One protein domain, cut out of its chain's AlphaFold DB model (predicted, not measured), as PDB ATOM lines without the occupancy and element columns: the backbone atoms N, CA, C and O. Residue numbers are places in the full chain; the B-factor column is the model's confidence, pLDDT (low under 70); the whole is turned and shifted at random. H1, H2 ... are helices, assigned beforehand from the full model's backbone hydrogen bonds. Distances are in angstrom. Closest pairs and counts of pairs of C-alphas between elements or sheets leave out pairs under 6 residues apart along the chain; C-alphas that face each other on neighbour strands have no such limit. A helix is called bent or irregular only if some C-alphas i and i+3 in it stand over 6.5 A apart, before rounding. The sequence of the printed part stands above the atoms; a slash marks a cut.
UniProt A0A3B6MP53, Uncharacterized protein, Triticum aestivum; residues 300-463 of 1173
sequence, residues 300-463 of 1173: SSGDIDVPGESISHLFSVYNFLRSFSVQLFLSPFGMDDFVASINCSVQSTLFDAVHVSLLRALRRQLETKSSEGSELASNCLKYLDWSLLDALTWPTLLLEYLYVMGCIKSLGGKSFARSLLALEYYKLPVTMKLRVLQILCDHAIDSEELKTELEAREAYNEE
ATOM      1  N   SER A 300     219.057 255.626 195.295       87.81
ATOM      2  CA  SER A 300     217.884 256.111 196.026       87.81
ATOM      3  C   SER A 300     217.148 257.234 195.273       87.81
ATOM      4  O   SER A 300     217.776 258.025 194.572       87.81
ATOM      5  N   SER A 301     215.820 257.315 195.435       86.56
ATOM      6  CA  SER A 301     214.922 258.161 194.625       86.56
ATOM      7  C   SER A 301     215.272 259.654 194.571       86.56
ATOM      8  O   SER A 301     214.970 260.302 193.571       86.56
ATOM      9  N   GLY A 302     215.892 260.216 195.617       84.62
ATOM     10  CA  GLY A 302     216.335 261.618 195.625       84.62
ATOM     11  C   GLY A 302     215.206 262.660 195.607       84.62
ATOM     12  O   GLY A 302     215.464 263.835 195.365       84.62
ATOM     13  N   ASP A 303     213.959 262.248 195.843       87.31
ATOM     14  CA  ASP A 303     212.750 263.078 195.781       87.31
ATOM     15  C   ASP A 303     212.388 263.765 197.111       87.31
ATOM     16  O   ASP A 303     211.465 264.580 197.159       87.31
ATOM     17  N   ILE A 304     213.149 263.499 198.178       88.88
ATOM     18  CA  ILE A 304     213.017 264.160 199.479       88.88
ATOM     19  C   ILE A 304     214.064 265.278 199.604       88.88
ATOM     20  O   ILE A 304     215.266 265.027 199.566       88.88
ATOM     21  N   ASP A 305     213.600 266.510 199.840       88.44
ATOM     22  CA  ASP A 305     214.404 267.730 200.051       88.44
ATOM     23  C   ASP A 305     215.123 267.741 201.425       88.44
ATOM     24  O   ASP A 305     214.948 268.639 202.242       88.44
ATOM     25  N   VAL A 306     215.887 266.696 201.756       89.69
ATOM     26  CA  VAL A 306     216.616 266.554 203.032       89.69
ATOM     27  C   VAL A 306     218.013 265.976 202.758       89.69
ATOM     28  O   VAL A 306     218.121 265.027 201.982       89.69
ATOM     29  N   PRO A 307     219.093 266.487 203.390       88.69
ATOM     30  CA  PRO A 307     220.437 265.928 203.225       88.69
ATOM     31  C   PRO A 307     220.489 264.428 203.543       88.69
ATOM     32  O   PRO A 307     219.954 264.006 204.570       88.69
ATOM     33  N   GLY A 308     221.168 263.641 202.698       81.62
ATOM     34  CA  GLY A 308     221.191 262.169 202.765       81.62
ATOM     35  C   GLY A 308     221.532 261.609 204.150       81.62
ATOM     36  O   GLY A 308     220.806 260.763 204.668       81.62
ATOM     37  N   GLU A 309     222.549 262.181 204.804       83.69
ATOM     38  CA  GLU A 309     222.972 261.904 206.193       83.69
ATOM     39  C   GLU A 309     221.829 261.929 207.230       83.69
ATOM     40  O   GLU A 309     221.933 261.348 208.306       83.69
ATOM     41  N   SER A 310     220.752 262.670 206.953       88.12
ATOM     42  CA  SER A 310     219.627 262.896 207.868       88.12
ATOM     43  C   SER A 310     218.336 262.188 207.453       88.12
ATOM     44  O   SER A 310     217.332 262.315 208.154       88.12
ATOM     45  N   ILE A 311     218.339 261.418 206.362       89.12
ATOM     46  CA  ILE A 311     217.169 260.648 205.912       89.12
ATOM     47  C   ILE A 311     216.790 259.559 206.928       89.12
ATOM     48  O   ILE A 311     215.610 259.377 207.231       89.12
ATOM     49  N   SER A 312     217.777 258.888 207.527       85.88
ATOM     50  CA  SER A 312     217.565 257.912 208.607       85.88
ATOM     51  C   SER A 312     216.833 258.541 209.803       85.88
ATOM     52  O   SER A 312     215.820 258.011 210.263       85.88
ATOM     53  N   HIS A 313     217.275 259.725 210.245       89.88
ATOM     54  CA  HIS A 313     216.599 260.515 211.280       89.88
ATOM     55  C   HIS A 313     215.194 260.973 210.851       89.88
ATOM     56  O   HIS A 313     214.276 260.934 211.668       89.88
ATOM     57  N   LEU A 314     214.996 261.386 209.592       92.19
ATOM     58  CA  LEU A 314     213.688 261.810 209.072       92.19
ATOM     59  C   LEU A 314     212.650 260.687 209.184       92.19
ATOM     60  O   LEU A 314     211.596 260.890 209.790       92.19
ATOM     61  N   PHE A 315     212.949 259.509 208.628       88.38
ATOM     62  CA  PHE A 315     212.032 258.370 208.665       88.38
ATOM     63  C   PHE A 315     211.830 257.848 210.092       88.38
ATOM     64  O   PHE A 315     210.691 257.593 210.474       88.38
ATOM     65  N   SER A 316     212.889 257.760 210.904       88.00
ATOM     66  CA  SER A 316     212.810 257.386 212.327       88.00
ATOM     67  C   SER A 316     211.852 258.294 213.111       88.00
ATOM     68  O   SER A 316     210.866 257.821 213.687       88.00
ATOM     69  N   VAL A 317     212.076 259.612 213.067       93.19
ATOM     70  CA  VAL A 317     211.256 260.601 213.781       93.19
ATOM     71  C   VAL A 317     209.818 260.605 213.263       93.19
ATOM     72  O   VAL A 317     208.881 260.585 214.060       93.19
ATOM     73  N   TYR A 318     209.608 260.608 211.942       90.94
ATOM     74  CA  TYR A 318     208.258 260.622 211.377       90.94
ATOM     75  C   TYR A 318     207.482 259.340 211.716       90.94
ATOM     76  O   TYR A 318     206.319 259.420 212.120       90.94
ATOM     77  N   ASN A 319     208.123 258.168 211.653       86.56
ATOM     78  CA  ASN A 319     207.504 256.899 212.040       86.56
ATOM     79  C   ASN A 319     207.142 256.858 213.525       86.56
ATOM     80  O   ASN A 319     206.039 256.422 213.857       86.56
ATOM     81  N   PHE A 320     207.989 257.382 214.416       90.19
ATOM     82  CA  PHE A 320     207.636 257.548 215.828       90.19
ATOM     83  C   PHE A 320     206.404 258.459 216.000       90.19
ATOM     84  O   PHE A 320     205.424 258.073 216.644       90.19
ATOM     85  N   LEU A 321     206.404 259.642 215.374       90.62
ATOM     86  CA  LEU A 321     205.309 260.616 215.483       90.62
ATOM     87  C   LEU A 321     203.981 260.094 214.906       90.62
ATOM     88  O   LEU A 321     202.923 260.364 215.478       90.62
ATOM     89  N   ARG A 322     204.016 259.320 213.812       85.00
ATOM     90  CA  ARG A 322     202.836 258.629 213.261       85.00
ATOM     91  C   ARG A 322     202.384 257.467 214.147       85.00
ATOM     92  O   ARG A 322     201.182 257.294 214.330       85.00
ATOM     93  N   SER A 323     203.313 256.700 214.719       83.06
ATOM     94  CA  SER A 323     203.016 255.519 215.548       83.06
ATOM     95  C   SER A 323     202.356 255.849 216.877       83.06
ATOM     96  O   SER A 323     201.555 255.052 217.365       83.06
ATOM     97  N   PHE A 324     202.686 256.997 217.466       88.06
ATOM     98  CA  PHE A 324     202.201 257.413 218.784       88.06
ATOM     99  C   PHE A 324     201.340 258.684 218.721       88.06
ATOM    100  O   PHE A 324     201.174 259.373 219.724       88.06
ATOM    101  N   SER A 325     200.753 258.983 217.554       88.50
ATOM    102  CA  SER A 325     199.878 260.144 217.302       88.50
ATOM    103  C   SER A 325     198.816 260.350 218.393       88.50
ATOM    104  O   SER A 325     198.594 261.467 218.861       88.50
ATOM    105  N   VAL A 326     198.193 259.263 218.853       88.25
ATOM    106  CA  VAL A 326     197.157 259.269 219.893       88.25
ATOM    107  C   VAL A 326     197.743 259.615 221.268       88.25
ATOM    108  O   VAL A 326     197.265 260.547 221.908       88.25
ATOM    109  N   GLN A 327     198.804 258.928 221.698       89.94
ATOM    110  CA  GLN A 327     199.472 259.119 222.996       89.94
ATOM    111  C   GLN A 327     200.169 260.490 223.104       89.94
ATOM    112  O   GLN A 327     200.256 261.086 224.181       89.94
ATOM    113  N   LEU A 328     200.627 261.027 221.970       91.81
ATOM    114  CA  LEU A 328     201.167 262.379 221.820       91.81
ATOM    115  C   LEU A 328     200.068 263.449 221.662       91.81
ATOM    116  O   LEU A 328     200.378 264.640 221.674       91.81
ATOM    117  N   PHE A 329     198.795 263.062 221.513       92.44
ATOM    118  CA  PHE A 329     197.675 263.943 221.154       92.44
ATOM    119  C   PHE A 329     197.988 264.858 219.959       92.44
ATOM    120  O   PHE A 329     197.741 266.066 219.995       92.44
ATOM    121  N   LEU A 330     198.563 264.275 218.910       92.31
ATOM    122  CA  LEU A 330     199.006 264.936 217.691       92.31
ATOM    123  C   LEU A 330     198.170 264.431 216.507       92.31
ATOM    124  O   LEU A 330     198.260 263.265 216.129       92.31
ATOM    125  N   SER A 331     197.328 265.304 215.949       90.19
ATOM    126  CA  SER A 331     196.515 265.002 214.763       90.19
ATOM    127  C   SER A 331     197.392 264.530 213.590       90.19
ATOM    128  O   SER A 331     198.465 265.094 213.402       90.19
ATOM    129  N   PRO A 332     196.957 263.560 212.766       87.38
ATOM    130  CA  PRO A 332     197.694 263.127 211.580       87.38
ATOM    131  C   PRO A 332     198.025 264.249 210.585       87.38
ATOM    132  O   PRO A 332     197.256 265.197 210.417       87.38
ATOM    133  N   PHE A 333     199.168 264.093 209.919       88.75
ATOM    134  CA  PHE A 333     199.750 264.955 208.882       88.75
ATOM    135  C   PHE A 333     200.535 264.078 207.888       88.75
ATOM    136  O   PHE A 333     200.844 262.928 208.214       88.75
ATOM    137  N   GLY A 334     200.828 264.585 206.685       84.44
ATOM    138  CA  GLY A 334     201.616 263.865 205.678       84.44
ATOM    139  C   GLY A 334     203.133 264.000 205.869       84.44
ATOM    140  O   GLY A 334     203.606 264.891 206.577       84.44
ATOM    141  N   MET A 335     203.912 263.148 205.190       86.75
ATOM    142  CA  MET A 335     205.379 263.267 205.163       86.75
ATOM    143  C   MET A 335     205.795 264.586 204.499       86.75
ATOM    144  O   MET A 335     206.648 265.298 205.019       86.75
ATOM    145  N   ASP A 336     205.123 264.963 203.414       87.31
ATOM    146  CA  ASP A 336     205.391 266.189 202.656       87.31
ATOM    147  C   ASP A 336     205.182 267.450 203.522       87.31
ATOM    148  O   ASP A 336     206.019 268.354 203.524       87.31
ATOM    149  N   ASP A 337     204.117 267.482 204.339       89.06
ATOM    150  CA  ASP A 337     203.856 268.555 205.316       89.06
ATOM    151  C   ASP A 337     204.961 268.647 206.381       89.06
ATOM    152  O   ASP A 337     205.287 269.738 206.868       89.06
ATOM    153  N   PHE A 338     205.526 267.498 206.767       92.44
ATOM    154  CA  PHE A 338     206.579 267.386 207.773       92.44
ATOM    155  C   PHE A 338     207.933 267.845 207.228       92.44
ATOM    156  O   PHE A 338     208.564 268.703 207.845       92.44
ATOM    157  N   VAL A 339     208.336 267.361 206.050       93.00
ATOM    158  CA  VAL A 339     209.553 267.791 205.339       93.00
ATOM    159  C   VAL A 339     209.503 269.297 205.075       93.00
ATOM    160  O   VAL A 339     210.406 270.024 205.491       93.00
ATOM    161  N   ALA A 340     208.400 269.806 204.516       92.19
ATOM    162  CA  ALA A 340     208.226 271.242 204.296       92.19
ATOM    163  C   ALA A 340     208.254 272.052 205.611       92.19
ATOM    164  O   ALA A 340     208.822 273.145 205.654       92.19
ATOM    165  N   SER A 341     207.718 271.508 206.712       92.75
ATOM    166  CA  SER A 341     207.809 272.132 208.045       92.75
ATOM    167  C   SER A 341     209.222 272.143 208.628       92.75
ATOM    168  O   SER A 341     209.569 273.096 209.323       92.75
ATOM    169  N   ILE A 342     210.033 271.114 208.366       93.56
ATOM    170  CA  ILE A 342     211.432 271.043 208.806       93.56
ATOM    171  C   ILE A 342     212.290 272.021 207.999       93.56
ATOM    172  O   ILE A 342     213.107 272.733 208.586       93.56
ATOM    173  N   ASN A 343     212.090 272.109 206.683       92.12
ATOM    174  CA  ASN A 343     212.877 272.982 205.805       92.12
ATOM    175  C   ASN A 343     212.503 274.460 205.974       92.12
ATOM    176  O   ASN A 343     213.333 275.348 205.775       92.12
ATOM    177  N   CYS A 344     211.279 274.737 206.427       89.38
ATOM    178  CA  CYS A 344     210.810 276.077 206.747       89.38
ATOM    179  C   CYS A 344     211.721 276.793 207.772       89.38
ATOM    180  O   CYS A 344     212.035 276.282 208.852       89.38
ATOM    181  N   SER A 345     212.122 278.021 207.426       87.50
ATOM    182  CA  SER A 345     212.916 278.937 208.263       87.50
ATOM    183  C   SER A 345     212.064 279.873 209.138       87.50
ATOM    184  O   SER A 345     212.594 280.615 209.971       87.50
ATOM    185  N   VAL A 346     210.743 279.817 208.949       84.88
ATOM    186  CA  VAL A 346     209.681 280.555 209.652       84.88
ATOM    187  C   VAL A 346     208.937 279.594 210.598       84.88
ATOM    188  O   VAL A 346     209.026 278.377 210.442       84.88
ATOM    189  N   GLN A 347     208.189 280.114 211.576       82.12
ATOM    190  CA  GLN A 347     207.313 279.311 212.445       82.12
ATOM    191  C   GLN A 347     206.400 278.370 211.638       82.12
ATOM    192  O   GLN A 347     205.591 278.852 210.848       82.12
ATOM    193  N   SER A 348     206.448 277.062 211.922       88.06
ATOM    194  CA  SER A 348     205.443 276.084 211.479       88.06
ATOM    195  C   SER A 348     204.602 275.597 212.660       88.06
ATOM    196  O   SER A 348     205.124 275.089 213.649       88.06
ATOM    197  N   THR A 349     203.282 275.696 212.517       88.06
ATOM    198  CA  THR A 349     202.277 275.228 213.490       88.06
ATOM    199  C   THR A 349     202.285 273.712 213.695       88.06
ATOM    200  O   THR A 349     201.969 273.239 214.787       88.06
ATOM    201  N   LEU A 350     202.687 272.941 212.677       91.31
ATOM    202  CA  LEU A 350     202.946 271.505 212.812       91.31
ATOM    203  C   LEU A 350     204.179 271.267 213.684       91.31
ATOM    204  O   LEU A 350     204.144 270.469 214.617       91.31
ATOM    205  N   PHE A 351     205.249 272.011 213.419       91.38
ATOM    206  CA  PHE A 351     206.516 271.885 214.130       91.38
ATOM    207  C   PHE A 351     206.395 272.304 215.608       91.38
ATOM    208  O   PHE A 351     206.938 271.624 216.479       91.38
ATOM    209  N   ASP A 352     205.604 273.341 215.901       91.62
ATOM    210  CA  ASP A 352     205.208 273.722 217.264       91.62
ATOM    211  C   ASP A 352     204.456 272.591 217.973       91.62
ATOM    212  O   ASP A 352     204.779 272.226 219.105       91.62
ATOM    213  N   ALA A 353     203.450 272.015 217.305       92.19
ATOM    214  CA  ALA A 353     202.639 270.947 217.874       92.19
ATOM    215  C   ALA A 353     203.475 269.694 218.176       92.19
ATOM    216  O   ALA A 353     203.312 269.120 219.248       92.19
ATOM    217  N   VAL A 354     204.396 269.314 217.282       95.81
ATOM    218  CA  VAL A 354     205.340 268.201 217.482       95.81
ATOM    219  C   VAL A 354     206.163 268.403 218.758       95.81
ATOM    220  O   VAL A 354     206.121 267.552 219.647       95.81
ATOM    221  N   HIS A 355     206.862 269.534 218.902       95.44
ATOM    222  CA  HIS A 355     207.730 269.763 220.064       95.44
ATOM    223  C   HIS A 355     206.938 269.909 221.370       95.44
ATOM    224  O   HIS A 355     207.343 269.360 222.395       95.44
ATOM    225  N   VAL A 356     205.787 270.589 221.348       93.56
ATOM    226  CA  VAL A 356     204.912 270.712 222.526       93.56
ATOM    227  C   VAL A 356     204.342 269.350 222.941       93.56
ATOM    228  O   VAL A 356     204.298 269.059 224.136       93.56
ATOM    229  N   SER A 357     203.947 268.491 221.997       93.56
ATOM    230  CA  SER A 357     203.473 267.131 222.289       93.56
ATOM    231  C   SER A 357     204.578 266.222 222.837       93.56
ATOM    232  O   SER A 357     204.353 265.550 223.844       93.56
ATOM    233  N   LEU A 358     205.781 266.247 222.248       95.81
ATOM    234  CA  LEU A 358     206.942 265.503 222.754       95.81
ATOM    235  C   LEU A 358     207.307 265.943 224.178       95.81
ATOM    236  O   LEU A 358     207.370 265.113 225.081       95.81
ATOM    237  N   LEU A 359     207.444 267.249 224.428       95.06
ATOM    238  CA  LEU A 359     207.754 267.775 225.764       95.06
ATOM    239  C   LEU A 359     206.649 267.462 226.796       95.06
ATOM    240  O   LEU A 359     206.958 267.229 227.962       95.06
ATOM    241  N   ARG A 360     205.372 267.378 226.390       91.25
ATOM    242  CA  ARG A 360     204.267 266.911 227.255       91.25
ATOM    243  C   ARG A 360     204.333 265.409 227.570       91.25
ATOM    244  O   ARG A 360     203.916 265.010 228.654       91.25
ATOM    245  N   ALA A 361     204.831 264.572 226.660       91.75
ATOM    246  CA  ALA A 361     205.082 263.154 226.937       91.75
ATOM    247  C   ALA A 361     206.282 262.976 227.881       91.75
ATOM    248  O   ALA A 361     206.159 262.327 228.918       91.75
ATOM    249  N   LEU A 362     207.393 263.658 227.590       93.75
ATOM    250  CA  LEU A 362     208.598 263.659 228.423       93.75
ATOM    251  C   LEU A 362     208.320 264.181 229.839       93.75
ATOM    252  O   LEU A 362     208.823 263.616 230.802       93.75
ATOM    253  N   ARG A 363     207.455 265.192 230.005       92.12
ATOM    254  CA  ARG A 363     207.004 265.642 231.331       92.12
ATOM    255  C   ARG A 363     206.374 264.503 232.147       92.12
ATOM    256  O   ARG A 363     206.785 264.298 233.283       92.12
ATOM    257  N   ARG A 364     205.416 263.763 231.571       88.12
ATOM    258  CA  ARG A 364     204.743 262.633 232.246       88.12
ATOM    259  C   ARG A 364     205.754 261.564 232.664       88.12
ATOM    260  O   ARG A 364     205.760 261.133 233.809       88.12
ATOM    261  N   GLN A 365     206.662 261.206 231.756       90.25
ATOM    262  CA  GLN A 365     207.754 260.268 232.025       90.25
ATOM    263  C   GLN A 365     208.683 260.750 233.155       90.25
ATOM    264  O   GLN A 365     209.102 259.944 233.979       90.25
ATOM    265  N   LEU A 366     209.007 262.047 233.217       91.44
ATOM    266  CA  LEU A 366     209.800 262.623 234.306       91.44
ATOM    267  C   LEU A 366     209.044 262.593 235.642       91.44
ATOM    268  O   LEU A 366     209.666 262.344 236.669       91.44
ATOM    269  N   GLU A 367     207.729 262.825 235.643       91.44
ATOM    270  CA  GLU A 367     206.875 262.706 236.834       91.44
ATOM    271  C   GLU A 367     206.882 261.258 237.365       91.44
ATOM    272  O   GLU A 367     207.129 261.052 238.555       91.44
ATOM    273  N   THR A 368     206.774 260.256 236.483       89.00
ATOM    274  CA  THR A 368     206.957 258.831 236.818       89.00
ATOM    275  C   THR A 368     208.371 258.532 237.341       89.00
ATOM    276  O   THR A 368     208.517 258.149 238.504       89.00
ATOM    277  N   LYS A 369     209.427 258.820 236.562       88.19
ATOM    278  CA  LYS A 369     210.835 258.558 236.938       88.19
ATOM    279  C   LYS A 369     211.287 259.325 238.193       88.19
ATOM    280  O   LYS A 369     212.228 258.913 238.869       88.19
ATOM    281  N   SER A 370     210.631 260.434 238.544       90.88
ATOM    282  CA  SER A 370     210.856 261.155 239.804       90.88
ATOM    283  C   SER A 370     210.197 260.452 240.995       90.88
ATOM    284  O   SER A 370     210.820 260.370 242.051       90.88
ATOM    285  N   SER A 371     208.998 259.876 240.827       89.38
ATOM    286  CA  SER A 371     208.364 259.033 241.858       89.38
ATOM    287  C   SER A 371     209.119 257.719 242.115       89.38
ATOM    288  O   SER A 371     209.135 257.237 243.243       89.38
ATOM    289  N   GLU A 372     209.836 257.215 241.107       89.19
ATOM    290  CA  GLU A 372     210.781 256.087 241.194       89.19
ATOM    291  C   GLU A 372     212.137 256.472 241.833       89.19
ATOM    292  O   GLU A 372     213.007 255.624 242.013       89.19
ATOM    293  N   GLY A 373     212.343 257.749 242.191       88.19
ATOM    294  CA  GLY A 373     213.520 258.223 242.930       88.19
ATOM    295  C   GLY A 373     214.667 258.806 242.094       88.19
ATOM    296  O   GLY A 373     215.701 259.168 242.660       88.19
ATOM    297  N   SER A 374     214.528 258.963 240.771       88.69
ATOM    298  CA  SER A 374     215.609 259.497 239.923       88.69
ATOM    299  C   SER A 374     215.986 260.944 240.284       88.69
ATOM    300  O   SER A 374     215.172 261.867 240.141       88.69
ATOM    301  N   GLU A 375     217.248 261.187 240.684       87.25
ATOM    302  CA  GLU A 375     217.745 262.549 240.967       87.25
ATOM    303  C   GLU A 375     217.684 263.430 239.704       87.25
ATOM    304  O   GLU A 375     217.353 264.611 239.791       87.25
ATOM    305  N   LEU A 376     217.948 262.872 238.514       84.19
ATOM    306  CA  LEU A 376     217.905 263.621 237.250       84.19
ATOM    307  C   LEU A 376     216.480 264.035 236.871       84.19
ATOM    308  O   LEU A 376     216.264 265.202 236.531       84.19
ATOM    309  N   ALA A 377     215.500 263.132 236.987       86.38
ATOM    310  CA  ALA A 377     214.106 263.470 236.702       86.38
ATOM    311  C   ALA A 377     213.574 264.519 237.691       86.38
ATOM    312  O   ALA A 377     213.026 265.550 237.291       86.38
ATOM    313  N   SER A 378     213.857 264.317 238.980       86.81
ATOM    314  CA  SER A 378     213.506 265.248 240.055       86.81
ATOM    315  C   SER A 378     214.155 266.628 239.867       86.81
ATOM    316  O   SER A 378     213.513 267.654 240.091       86.81
ATOM    317  N   ASN A 379     215.403 266.686 239.387       84.25
ATOM    318  CA  ASN A 379     216.073 267.937 239.023       84.25
ATOM    319  C   ASN A 379     215.414 268.623 237.807       84.25
ATOM    320  O   ASN A 379     215.233 269.840 237.834       84.25
ATOM    321  N   CYS A 380     214.993 267.880 236.778       85.19
ATOM    322  CA  CYS A 380     214.271 268.445 235.628       85.19
ATOM    323  C   CYS A 380     212.938 269.090 236.039       85.19
ATOM    324  O   CYS A 380     212.659 270.225 235.651       85.19
ATOM    325  N   LEU A 381     212.135 268.407 236.862       86.69
ATOM    326  CA  LEU A 381     210.862 268.935 237.376       86.69
ATOM    327  C   LEU A 381     211.051 270.132 238.322       86.69
ATOM    328  O   LEU A 381     210.200 271.013 238.388       86.69
ATOM    329  N   LYS A 382     212.178 270.183 239.043       84.38
ATOM    330  CA  LYS A 382     212.523 271.265 239.977       84.38
ATOM    331  C   LYS A 382     213.103 272.513 239.303       84.38
ATOM    332  O   LYS A 382     213.075 273.587 239.904       84.38
ATOM    333  N   TYR A 383     213.690 272.387 238.110       79.00
ATOM    334  CA  TYR A 383     214.368 273.501 237.434       79.00
ATOM    335  C   TYR A 383     213.594 274.099 236.261       79.00
ATOM    336  O   TYR A 383     213.785 275.288 236.015       79.00
ATOM    337  N   LEU A 384     212.743 273.326 235.581       84.25
ATOM    338  CA  LEU A 384     211.890 273.814 234.497       84.25
ATOM    339  C   LEU A 384     210.470 274.058 235.019       84.25
ATOM    340  O   LEU A 384     209.862 273.174 235.621       84.25
ATOM    341  N   ASP A 385     209.899 275.230 234.733       84.69
ATOM    342  CA  ASP A 385     208.479 275.485 234.995       84.69
ATOM    343  C   ASP A 385     207.623 274.955 233.835       84.69
ATOM    344  O   ASP A 385     207.282 275.656 232.878       84.69
ATOM    345  N   TRP A 386     207.257 273.677 233.938       86.88
ATOM    346  CA  TRP A 386     206.427 272.969 232.963       86.88
ATOM    347  C   TRP A 386     204.992 273.516 232.828       86.88
ATOM    348  O   TRP A 386     204.254 273.046 231.959       86.88
ATOM    349  N   SER A 387     204.564 274.494 233.641       84.81
ATOM    350  CA  SER A 387     203.299 275.218 233.416       84.81
ATOM    351  C   SER A 387     203.402 276.236 232.272       84.81
ATOM    352  O   SER A 387     202.390 276.618 231.673       84.81
ATOM    353  N   LEU A 388     204.626 276.654 231.930       87.00
ATOM    354  CA  LEU A 388     204.906 277.655 230.903       87.00
ATOM    355  C   LEU A 388     204.953 277.075 229.483       87.00
ATOM    356  O   LEU A 388     205.045 277.852 228.539       87.00
ATOM    357  N   LEU A 389     204.870 275.750 229.311       89.62
ATOM    358  CA  LEU A 389     205.005 275.062 228.019       89.62
ATOM    359  C   LEU A 389     203.835 275.350 227.061       89.62
ATOM    360  O   LEU A 389     202.698 274.941 227.303       89.62
ATOM    361  N   ASP A 390     204.138 276.014 225.946       87.31
ATOM    362  CA  ASP A 390     203.217 276.324 224.852       87.31
ATOM    363  C   ASP A 390     203.958 276.516 223.509       87.31
ATOM    364  O   ASP A 390     205.179 276.378 223.430       87.31
ATOM    365  N   ALA A 391     203.205 276.843 222.453       85.19
ATOM    366  CA  ALA A 391     203.688 276.997 221.077       85.19
ATOM    367  C   ALA A 391     204.734 278.114 220.849       85.19
ATOM    368  O   ALA A 391     205.371 278.110 219.806       85.19
ATOM    369  N   LEU A 392     204.932 279.060 221.778       86.06
ATOM    370  CA  LEU A 392     205.964 280.107 221.667       86.06
ATOM    371  C   LEU A 392     207.122 279.906 222.655       86.06
ATOM    372  O   LEU A 392     208.240 280.352 222.392       86.06
ATOM    373  N   THR A 393     206.874 279.266 223.801       89.56
ATOM    374  CA  THR A 393     207.874 279.076 224.867       89.56
ATOM    375  C   THR A 393     208.704 277.801 224.721       89.56
ATOM    376  O   THR A 393     209.820 277.751 225.256       89.56
ATOM    377  N   TRP A 394     208.202 276.790 223.996       92.06
ATOM    378  CA  TRP A 394     208.848 275.480 223.877       92.06
ATOM    379  C   TRP A 394     210.333 275.517 223.474       92.06
ATOM    380  O   TRP A 394     211.070 274.719 224.050       92.06
ATOM    381  N   PRO A 395     210.850 276.427 222.611       92.12
ATOM    382  CA  PRO A 395     212.267 276.398 222.235       92.12
ATOM    383  C   PRO A 395     213.215 276.717 223.397       92.12
ATOM    384  O   PRO A 395     214.343 276.228 223.434       92.12
ATOM    385  N   THR A 396     212.758 277.512 224.372       89.38
ATOM    386  CA  THR A 396     213.564 277.864 225.553       89.38
ATOM    387  C   THR A 396     213.516 276.743 226.593       89.38
ATOM    388  O   THR A 396     214.559 276.321 227.085       89.38
ATOM    389  N   LEU A 397     212.325 276.186 226.846       90.94
ATOM    390  CA  LEU A 397     212.143 275.011 227.712       90.94
ATOM    391  C   LEU A 397     212.884 273.776 227.173       90.94
ATOM    392  O   LEU A 397     213.456 273.015 227.947       90.94
ATOM    393  N   LEU A 398     212.938 273.605 225.850       93.31
ATOM    394  CA  LEU A 398     213.720 272.564 225.185       93.31
ATOM    395  C   LEU A 398     215.225 272.731 225.428       93.31
ATOM    396  O   LEU A 398     215.905 271.760 225.744       93.31
ATOM    397  N   LEU A 399     215.753 273.954 225.325       90.75
ATOM    398  CA  LEU A 399     217.161 274.229 225.618       90.75
ATOM    399  C   LEU A 399     217.497 273.996 227.104       90.75
ATOM    400  O   LEU A 399     218.558 273.452 227.412       90.75
ATOM    401  N   GLU A 400     216.595 274.359 228.018       88.50
ATOM    402  CA  GLU A 400     216.717 274.049 229.448       88.50
ATOM    403  C   GLU A 400     216.690 272.528 229.699       88.50
ATOM    404  O   GLU A 400     217.541 272.013 230.427       88.50
ATOM    405  N   TYR A 401     215.799 271.787 229.032       91.94
ATOM    406  CA  TYR A 401     215.696 270.325 229.117       91.94
ATOM    407  C   TYR A 401     216.962 269.621 228.604       91.94
ATOM    408  O   TYR A 401     217.585 268.854 229.339       91.94
ATOM    409  N   LEU A 402     217.406 269.940 227.382       91.75
ATOM    410  CA  LEU A 402     218.621 269.379 226.773       91.75
ATOM    411  C   LEU A 402     219.894 269.734 227.565       91.75
ATOM    412  O   LEU A 402     220.890 269.011 227.485       91.75
ATOM    413  N   TYR A 403     219.881 270.832 228.332       88.31
ATOM    414  CA  TYR A 403     220.958 271.170 229.261       88.31
ATOM    415  C   TYR A 403     220.946 270.275 230.507       88.31
ATOM    416  O   TYR A 403     221.989 269.719 230.850       88.31
ATOM    417  N   VAL A 404     219.800 270.118 231.184       86.75
ATOM    418  CA  VAL A 404     219.716 269.318 232.425       86.75
ATOM    419  C   VAL A 404     219.904 267.821 232.143       86.75
ATOM    420  O   VAL A 404     220.594 267.152 232.906       86.75
ATOM    421  N   MET A 405     219.398 267.323 231.011       86.56
ATOM    422  CA  MET A 405     219.623 265.947 230.540       86.56
ATOM    423  C   MET A 405     221.024 265.716 229.938       86.56
ATOM    424  O   MET A 405     221.369 264.595 229.582       86.56
ATOM    425  N   GLY A 406     221.849 266.758 229.780       86.62
ATOM    426  CA  GLY A 406     223.213 266.655 229.242       86.62
ATOM    427  C   GLY A 406     223.329 266.463 227.719       86.62
ATOM    428  O   GLY A 406     224.442 266.560 227.192       86.62
ATOM    429  N   CYS A 407     222.211 266.271 227.008       88.38
ATOM    430  CA  CYS A 407     222.106 266.062 225.555       88.38
ATOM    431  C   CYS A 407     222.822 267.125 224.707       88.38
ATOM    432  O   CYS A 407     223.260 266.846 223.596       88.38
ATOM    433  N   ILE A 408     223.000 268.343 225.233       86.69
ATOM    434  CA  ILE A 408     223.794 269.386 224.566       86.69
ATOM    435  C   ILE A 408     225.194 268.882 224.165       86.69
ATOM    436  O   ILE A 408     225.717 269.353 223.162       86.69
ATOM    437  N   LYS A 409     225.795 267.911 224.876       84.94
ATOM    438  CA  LYS A 409     227.096 267.320 224.504       84.94
ATOM    439  C   LYS A 409     227.097 266.694 223.100       84.94
ATOM    440  O   LYS A 409     227.980 267.034 222.317       84.94
ATOM    441  N   SER A 410     226.136 265.825 222.777       84.94
ATOM    442  CA  SER A 410     226.072 265.128 221.477       84.94
ATOM    443  C   SER A 410     225.661 266.050 220.326       84.94
ATOM    444  O   SER A 410     226.024 265.810 219.180       84.94
ATOM    445  N   LEU A 411     224.987 267.160 220.630       86.00
ATOM    446  CA  LEU A 411     224.583 268.186 219.662       86.00
ATOM    447  C   LEU A 411     225.695 269.210 219.332       86.00
ATOM    448  O   LEU A 411     225.412 270.254 218.758       86.00
ATOM    449  N   GLY A 412     226.957 268.957 219.702       83.19
ATOM    450  CA  GLY A 412     228.092 269.873 219.470       83.19
ATOM    451  C   GLY A 412     228.439 270.791 220.653       83.19
ATOM    452  O   GLY A 412     229.322 271.648 220.572       83.19
ATOM    453  N   GLY A 413     227.781 270.624 221.799       85.56
ATOM    454  CA  GLY A 413     228.181 271.245 223.059       85.56
ATOM    455  C   GLY A 413     228.009 272.765 223.093       85.56
ATOM    456  O   GLY A 413     226.919 273.320 222.924       85.56
ATOM    457  N   LYS A 414     229.110 273.468 223.387       82.56
ATOM    458  CA  LYS A 414     229.103 274.919 223.638       82.56
ATOM    459  C   LYS A 414     228.829 275.758 222.381       82.56
ATOM    460  O   LYS A 414     228.522 276.938 222.530       82.56
ATOM    461  N   SER A 415     228.986 275.228 221.167       84.50
ATOM    462  CA  SER A 415     228.633 275.948 219.930       84.50
ATOM    463  C   SER A 415     227.113 275.976 219.755       84.50
ATOM    464  O   SER A 415     226.519 277.049 219.820       84.50
ATOM    465  N   PHE A 416     226.481 274.802 219.680       87.19
ATOM    466  CA  PHE A 416     225.030 274.624 219.560       87.19
ATOM    467  C   PHE A 416     224.235 275.410 220.609       87.19
ATOM    468  O   PHE A 416     223.313 276.152 220.267       87.19
ATOM    469  N   ALA A 417     224.650 275.341 221.879       84.81
ATOM    470  CA  ALA A 417     223.996 276.085 222.953       84.81
ATOM    471  C   ALA A 417     224.073 277.616 222.773       84.81
ATOM    472  O   ALA A 417     223.152 278.319 223.177       84.81
ATOM    473  N   ARG A 418     225.136 278.158 222.152       85.06
ATOM    474  CA  ARG A 418     225.194 279.586 221.786       85.06
ATOM    475  C   ARG A 418     224.293 279.886 220.587       85.06
ATOM    476  O   ARG A 418     223.590 280.889 220.620       85.06
ATOM    477  N   SER A 419     224.280 279.021 219.571       85.19
ATOM    478  CA  SER A 419     223.440 279.188 218.379       85.19
ATOM    479  C   SER A 419     221.953 279.262 218.735       85.19
ATOM    480  O   SER A 419     221.281 280.199 218.315       85.19
ATOM    481  N   LEU A 420     221.450 278.355 219.581       84.25
ATOM    482  CA  LEU A 420     220.043 278.361 220.008       84.25
ATOM    483  C   LEU A 420     219.701 279.486 221.014       84.25
ATOM    484  O   LEU A 420     218.545 279.885 221.123       84.25
ATOM    485  N   LEU A 421     220.688 280.064 221.712       84.81
ATOM    486  CA  LEU A 421     220.484 281.295 222.494       84.81
ATOM    487  C   LEU A 421     220.418 282.562 221.622       84.81
ATOM    488  O   LEU A 421     219.813 283.549 222.044       84.81
ATOM    489  N   ALA A 422     221.058 282.557 220.448       82.56
ATOM    490  CA  ALA A 422     221.209 283.724 219.575       82.56
ATOM    491  C   ALA A 422     220.219 283.770 218.395       82.56
ATOM    492  O   ALA A 422     219.929 284.856 217.892       82.56
ATOM    493  N   LEU A 423     219.717 282.617 217.947       86.00
ATOM    494  CA  LEU A 423     218.817 282.466 216.800       86.00
ATOM    495  C   LEU A 423     217.401 282.052 217.235       86.00
ATOM    496  O   LEU A 423     217.168 281.649 218.374       86.00
ATOM    497  N   GLU A 424     216.452 282.127 216.303       86.75
ATOM    498  CA  GLU A 424     215.170 281.416 216.410       86.75
ATOM    499  C   GLU A 424     215.372 279.951 215.985       86.75
ATOM    500  O   GLU A 424     216.078 279.694 215.007       86.75
ATOM    501  N   TYR A 425     214.734 278.991 216.665       90.38
ATOM    502  CA  TYR A 425     214.950 277.550 216.425       90.38
ATOM    503  C   TYR A 425     214.689 277.131 214.966       90.38
ATOM    504  O   TYR A 425     215.425 276.322 214.403       90.38
ATOM    505  N   TYR A 426     213.696 277.733 214.303       89.69
ATOM    506  CA  TYR A 426     213.374 277.470 212.891       89.69
ATOM    507  C   TYR A 426     214.526 277.809 211.928       89.69
ATOM    508  O   TYR A 426     214.541 277.306 210.811       89.69
ATOM    509  N   LYS A 427     215.517 278.609 212.349       90.44
ATOM    510  CA  LYS A 427     216.702 278.960 211.546       90.44
ATOM    511  C   LYS A 427     217.898 278.022 211.764       90.44
ATOM    512  O   LYS A 427     218.962 278.264 211.202       90.44
ATOM    513  N   LEU A 428     217.744 276.959 212.561       91.19
ATOM    514  CA  LEU A 428     218.735 275.882 212.650       91.19
ATOM    515  C   LEU A 428     218.746 275.024 211.365       91.19
ATOM    516  O   LEU A 428     217.691 274.863 210.740       91.19
ATOM    517  N   PRO A 429     219.894 274.420 210.994       92.50
ATOM    518  CA  PRO A 429     219.972 273.457 209.897       92.50
ATOM    519  C   PRO A 429     219.005 272.278 210.066       92.50
ATOM    520  O   PRO A 429     218.765 271.817 211.184       92.50
ATOM    521  N   VAL A 430     218.514 271.749 208.942       93.25
ATOM    522  CA  VAL A 430     217.638 270.562 208.859       93.25
ATOM    523  C   VAL A 430     218.212 269.377 209.643       93.25
ATOM    524  O   VAL A 430     217.512 268.770 210.452       93.25
ATOM    525  N   THR A 431     219.512 269.118 209.491       92.06
ATOM    526  CA  THR A 431     220.229 268.032 210.178       92.06
ATOM    527  C   THR A 431     220.191 268.181 211.706       92.06
ATOM    528  O   THR A 431     219.966 267.211 212.429       92.06
ATOM    529  N   MET A 432     220.317 269.409 212.221       91.75
ATOM    530  CA  MET A 432     220.239 269.708 213.657       91.75
ATOM    531  C   MET A 432     218.803 269.638 214.185       91.75
ATOM    532  O   MET A 432     218.584 269.101 215.267       91.75
ATOM    533  N   LYS A 433     217.818 270.129 213.418       94.88
ATOM    534  CA  LYS A 433     216.385 269.985 213.737       94.88
ATOM    535  C   LYS A 433     216.006 268.508 213.905       94.88
ATOM    536  O   LYS A 433     215.359 268.152 214.889       94.88
ATOM    537  N   LEU A 434     216.446 267.658 212.974       95.50
ATOM    538  CA  LEU A 434     216.192 266.217 212.996       95.50
ATOM    539  C   LEU A 434     216.946 265.499 214.124       95.50
ATOM    540  O   LEU A 434     216.322 264.727 214.845       95.50
ATOM    541  N   ARG A 435     218.231 265.802 214.366       94.00
ATOM    542  CA  ARG A 435     218.989 265.225 215.498       94.00
ATOM    543  C   ARG A 435     218.400 265.595 216.867       94.00
ATOM    544  O   ARG A 435     218.387 264.758 217.764       94.00
ATOM    545  N   VAL A 436     217.867 266.809 217.037       95.56
ATOM    546  CA  VAL A 436     217.151 267.189 218.271       95.56
ATOM    547  C   VAL A 436     215.831 266.429 218.406       95.56
ATOM    548  O   VAL A 436     215.540 265.921 219.488       95.56
ATOM    549  N   LEU A 437     215.047 266.312 217.330       96.81
ATOM    550  CA  LEU A 437     213.803 265.537 217.350       96.81
ATOM    551  C   LEU A 437     214.049 264.051 217.634       96.81
ATOM    552  O   LEU A 437     213.312 263.477 218.427       96.81
ATOM    553  N   GLN A 438     215.107 263.460 217.069       94.88
ATOM    554  CA  GLN A 438     215.518 262.079 217.334       94.88
ATOM    555  C   GLN A 438     215.722 261.847 218.837       94.88
ATOM    556  O   GLN A 438     215.035 261.012 219.411       94.88
ATOM    557  N   ILE A 439     216.541 262.674 219.502       94.81
ATOM    558  CA  ILE A 439     216.779 262.590 220.956       94.81
ATOM    559  C   ILE A 439     215.466 262.696 221.757       94.81
ATOM    560  O   ILE A 439     215.285 261.990 222.748       94.81
ATOM    561  N   LEU A 440     214.529 263.556 221.340       96.12
ATOM    562  CA  LEU A 440     213.223 263.677 221.998       96.12
ATOM    563  C   LEU A 440     212.336 262.437 221.786       96.12
ATOM    564  O   LEU A 440     211.603 262.068 222.701       96.12
ATOM    565  N   CYS A 441     212.402 261.796 220.618       94.56
ATOM    566  CA  CYS A 441     211.720 260.534 220.332       94.56
ATOM    567  C   CYS A 441     212.340 259.365 221.114       94.56
ATOM    568  O   CYS A 441     211.600 258.600 221.728       94.56
ATOM    569  N   ASP A 442     213.670 259.277 221.173       92.69
ATOM    570  CA  ASP A 442     214.417 258.247 221.910       92.69
ATOM    571  C   ASP A 442     214.159 258.336 223.419       92.69
ATOM    572  O   ASP A 442     213.936 257.332 224.093       92.69
ATOM    573  N   HIS A 443     214.107 259.553 223.962       92.38
ATOM    574  CA  HIS A 443     213.717 259.757 225.353       92.38
ATOM    575  C   HIS A 443     212.231 259.426 225.585       92.38
ATOM    576  O   HIS A 443     211.883 258.932 226.654       92.38
ATOM    577  N   ALA A 444     211.344 259.672 224.611       91.81
ATOM    578  CA  ALA A 444     209.903 259.462 224.764       91.81
ATOM    579  C   ALA A 444     209.468 257.994 224.599       91.81
ATOM    580  O   ALA A 444     208.597 257.552 225.350       91.81
ATOM    581  N   ILE A 445     210.070 257.221 223.681       88.38
ATOM    582  CA  ILE A 445     209.840 255.763 223.579       88.38
ATOM    583  C   ILE A 445     210.256 255.049 224.869       88.38
ATOM    584  O   ILE A 445     209.674 254.038 225.246       88.38
ATOM    585  N   ASP A 446     211.198 255.634 225.610       86.12
ATOM    586  CA  ASP A 446     211.668 255.141 226.897       86.12
ATOM    587  C   ASP A 446     210.689 255.410 228.071       86.12
ATOM    588  O   ASP A 446     211.083 255.475 229.241       86.12
ATOM    589  N   SER A 447     209.399 255.618 227.774       87.12
ATOM    590  CA  SER A 447     208.320 255.828 228.745       87.12
ATOM    591  C   SER A 447     207.331 254.662 228.762       87.12
ATOM    592  O   SER A 447     206.949 254.135 227.720       87.12
ATOM    593  N   GLU A 448     206.882 254.291 229.961       84.19
ATOM    594  CA  GLU A 448     205.996 253.145 230.213       84.19
ATOM    595  C   GLU A 448     204.694 253.178 229.391       84.19
ATOM    596  O   GLU A 448     204.217 252.152 228.910       84.19
ATOM    597  N   GLU A 449     204.137 254.373 229.161       85.38
ATOM    598  CA  GLU A 449     202.935 254.572 228.338       85.38
ATOM    599  C   GLU A 449     203.152 254.199 226.860       85.38
ATOM    600  O   GLU A 449     202.213 253.748 226.205       85.38
ATOM    601  N   LEU A 450     204.369 254.376 226.330       87.12
ATOM    602  CA  LEU A 450     204.690 254.013 224.948       87.12
ATOM    603  C   LEU A 450     205.250 252.591 224.833       87.12
ATOM    604  O   LEU A 450     204.959 251.938 223.834       87.12
ATOM    605  N   LYS A 451     205.969 252.085 225.848       86.31
ATOM    606  CA  LYS A 451     206.412 250.678 225.911       86.31
ATOM    607  C   LYS A 451     205.222 249.723 225.960       86.31
ATOM    608  O   LYS A 451     205.088 248.890 225.075       86.31
ATOM    609  N   THR A 452     204.278 249.942 226.874       85.88
ATOM    610  CA  THR A 452     203.083 249.085 226.980       85.88
ATOM    611  C   THR A 452     202.143 249.179 225.767       85.88
ATOM    612  O   THR A 452     201.468 248.207 225.440       85.88
ATOM    613  N   GLU A 453     202.109 250.304 225.037       83.75
ATOM    614  CA  GLU A 453     201.409 250.403 223.739       83.75
ATOM    615  C   GLU A 453     202.179 249.703 222.601       83.75
ATOM    616  O   GLU A 453     201.545 249.233 221.658       83.75
ATOM    617  N   LEU A 454     203.514 249.633 222.665       82.75
ATOM    618  CA  LEU A 454     204.354 248.896 221.714       82.75
ATOM    619  C   LEU A 454     204.183 247.381 221.914       82.75
ATOM    620  O   LEU A 454     203.799 246.681 220.981       82.75
ATOM    621  N   GLU A 455     204.351 246.908 223.148       82.31
ATOM    622  CA  GLU A 455     204.177 245.509 223.563       82.31
ATOM    623  C   GLU A 455     202.769 244.989 223.234       82.31
ATOM    624  O   GLU A 455     202.617 243.898 222.692       82.31
ATOM    625  N   ALA A 456     201.727 245.800 223.462       78.38
ATOM    626  CA  ALA A 456     200.348 245.447 223.112       78.38
ATOM    627  C   ALA A 456     200.076 245.364 221.594       78.38
ATOM    628  O   ALA A 456     199.045 244.827 221.193       78.38
ATOM    629  N   ARG A 457     200.965 245.898 220.741       73.88
ATOM    630  CA  ARG A 457     200.922 245.702 219.277       73.88
ATOM    631  C   ARG A 457     201.741 244.490 218.857       73.88
ATOM    632  O   ARG A 457     201.323 243.770 217.962       73.88
ATOM    633  N   GLU A 458     202.888 244.274 219.494       69.88
ATOM    634  CA  GLU A 458     203.760 243.127 219.227       69.88
ATOM    635  C   GLU A 458     203.037 241.817 219.580       69.88
ATOM    636  O   GLU A 458     202.906 240.960 218.712       69.88
ATOM    637  N   ALA A 459     202.418 241.729 220.762       69.88
ATOM    638  CA  ALA A 459     201.618 240.572 221.173       69.88
ATOM    639  C   ALA A 459     200.413 240.287 220.248       69.88
ATOM    640  O   ALA A 459     200.096 239.128 219.995       69.88
ATOM    641  N   TYR A 460     199.760 241.327 219.708       63.06
ATOM    642  CA  TYR A 460     198.652 241.159 218.755       63.06
ATOM    643  C   TYR A 460     199.116 240.562 217.420       63.06
ATOM    644  O   TYR A 460     198.397 239.767 216.824       63.06
ATOM    645  N   ASN A 461     200.314 240.930 216.955       58.97
ATOM    646  CA  ASN A 461     200.882 240.369 215.731       58.97
ATOM    647  C   ASN A 461     201.367 238.922 215.962       58.97
ATOM    648  O   ASN A 461     201.128 238.070 215.112       58.97
ATOM    649  N   GLU A 462     201.981 238.628 217.121       58.94
ATOM    650  CA  GLU A 462     202.371 237.259 217.508       58.94
ATOM    651  C   GLU A 462     201.147 236.315 217.540       58.94
ATOM    652  O   GLU A 462     201.193 235.229 216.964       58.94
ATOM    653  N   GLU A 463     200.025 236.739 218.136       56.81
ATOM    654  CA  GLU A 463     198.762 235.976 218.156       56.81
ATOM    655  C   GLU A 463     198.231 235.687 216.733       56.81
ATOM    656  O   GLU A 463     197.732 234.596 216.454       56.81
TER     657      GLU A 463
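This is residues 300 to 463 of the 1173 residues of an uncharacterized protein of Triticum aestivum (UniProt A0A3B6MP53). The longest helix, H3, and H7 pack side by side in the middle of the domain, with H1 packed on H7, while H2 meets the beginnings of H3 and H7 with its last residues and makes a corner there. H4 and H5 form a helical hairpin on H3, H6 lies beyond H5, and H8 turns off past the end of H7 as an arm whose residues 455 to 463 stick out. The printed part has 164 residues with eight named helices, H1 to H8 in chain order, and no named strand; the class is all helix. It is compact, with a radius of gyration of the C-alphas of 16.1 A and spans of 49 by 45 by 26 A.

H3 is residues 349 to 371, 33.2 A long, from C-alpha 349 at (202.277, 275.228, 213.490) to C-alpha 371 at (208.364, 259.033, 241.858). H7 is residues 430 to 445, 22.3 A. H1 is residues 308 to 323, 23.2 A, and begins at (221.191, 262.169, 202.765); it is irregular, with C-alphas 309 and 312 7.1 A apart. H2 is residues 335 to 343, H4 375 to 383, H5 394 to 404 and H6 414 to 422. H8 is residues 448 to 463, 22.2 A, and ends at (198.762, 235.976, 218.156).

H3 is the hub, touching H2, H4, H5 and H7. Its residues 355 to 365 touch H7, closest at the C-alphas of Leu 362 and Ala 444, 5.7 A, at a steep tilt of 36 degrees, only just past shallow. H4 touches residues 363 to 370 of H3, with C-alphas 370 and 378 closest at 4.9 A. H5 touches residues 352 to 359 of H3, closest at C-alphas 356 and 394, 6.3 A. H2 is about perpendicular to H3, at 90 degrees, with C-alphas 341 and 351 closest at 6.2 A. H1 touches H7, closest at C-alphas 310 and 431, 5.7 A. H6 is close to H5 but not clearly touching, at 7.5 A between C-alphas 420 and 399. H8 is about perpendicular to H7, at 78 degrees. Every O i to N i+4 pair is within hydrogen-bond range in H2, H4, H5 and H7; the counts are 10 of 12 in H1, 18 of 19 in H3, 4 of 5 in H6 and 9 of 12 in H8.

The farthest C-alphas, of Ala 422 and Glu 463, are 52.8 A apart. The printed part has no cut, and the link from H1 to H2 is long, with 11 residues. The mean pLDDT of the printed part is 87.7; residues 458 to 463 are under 70.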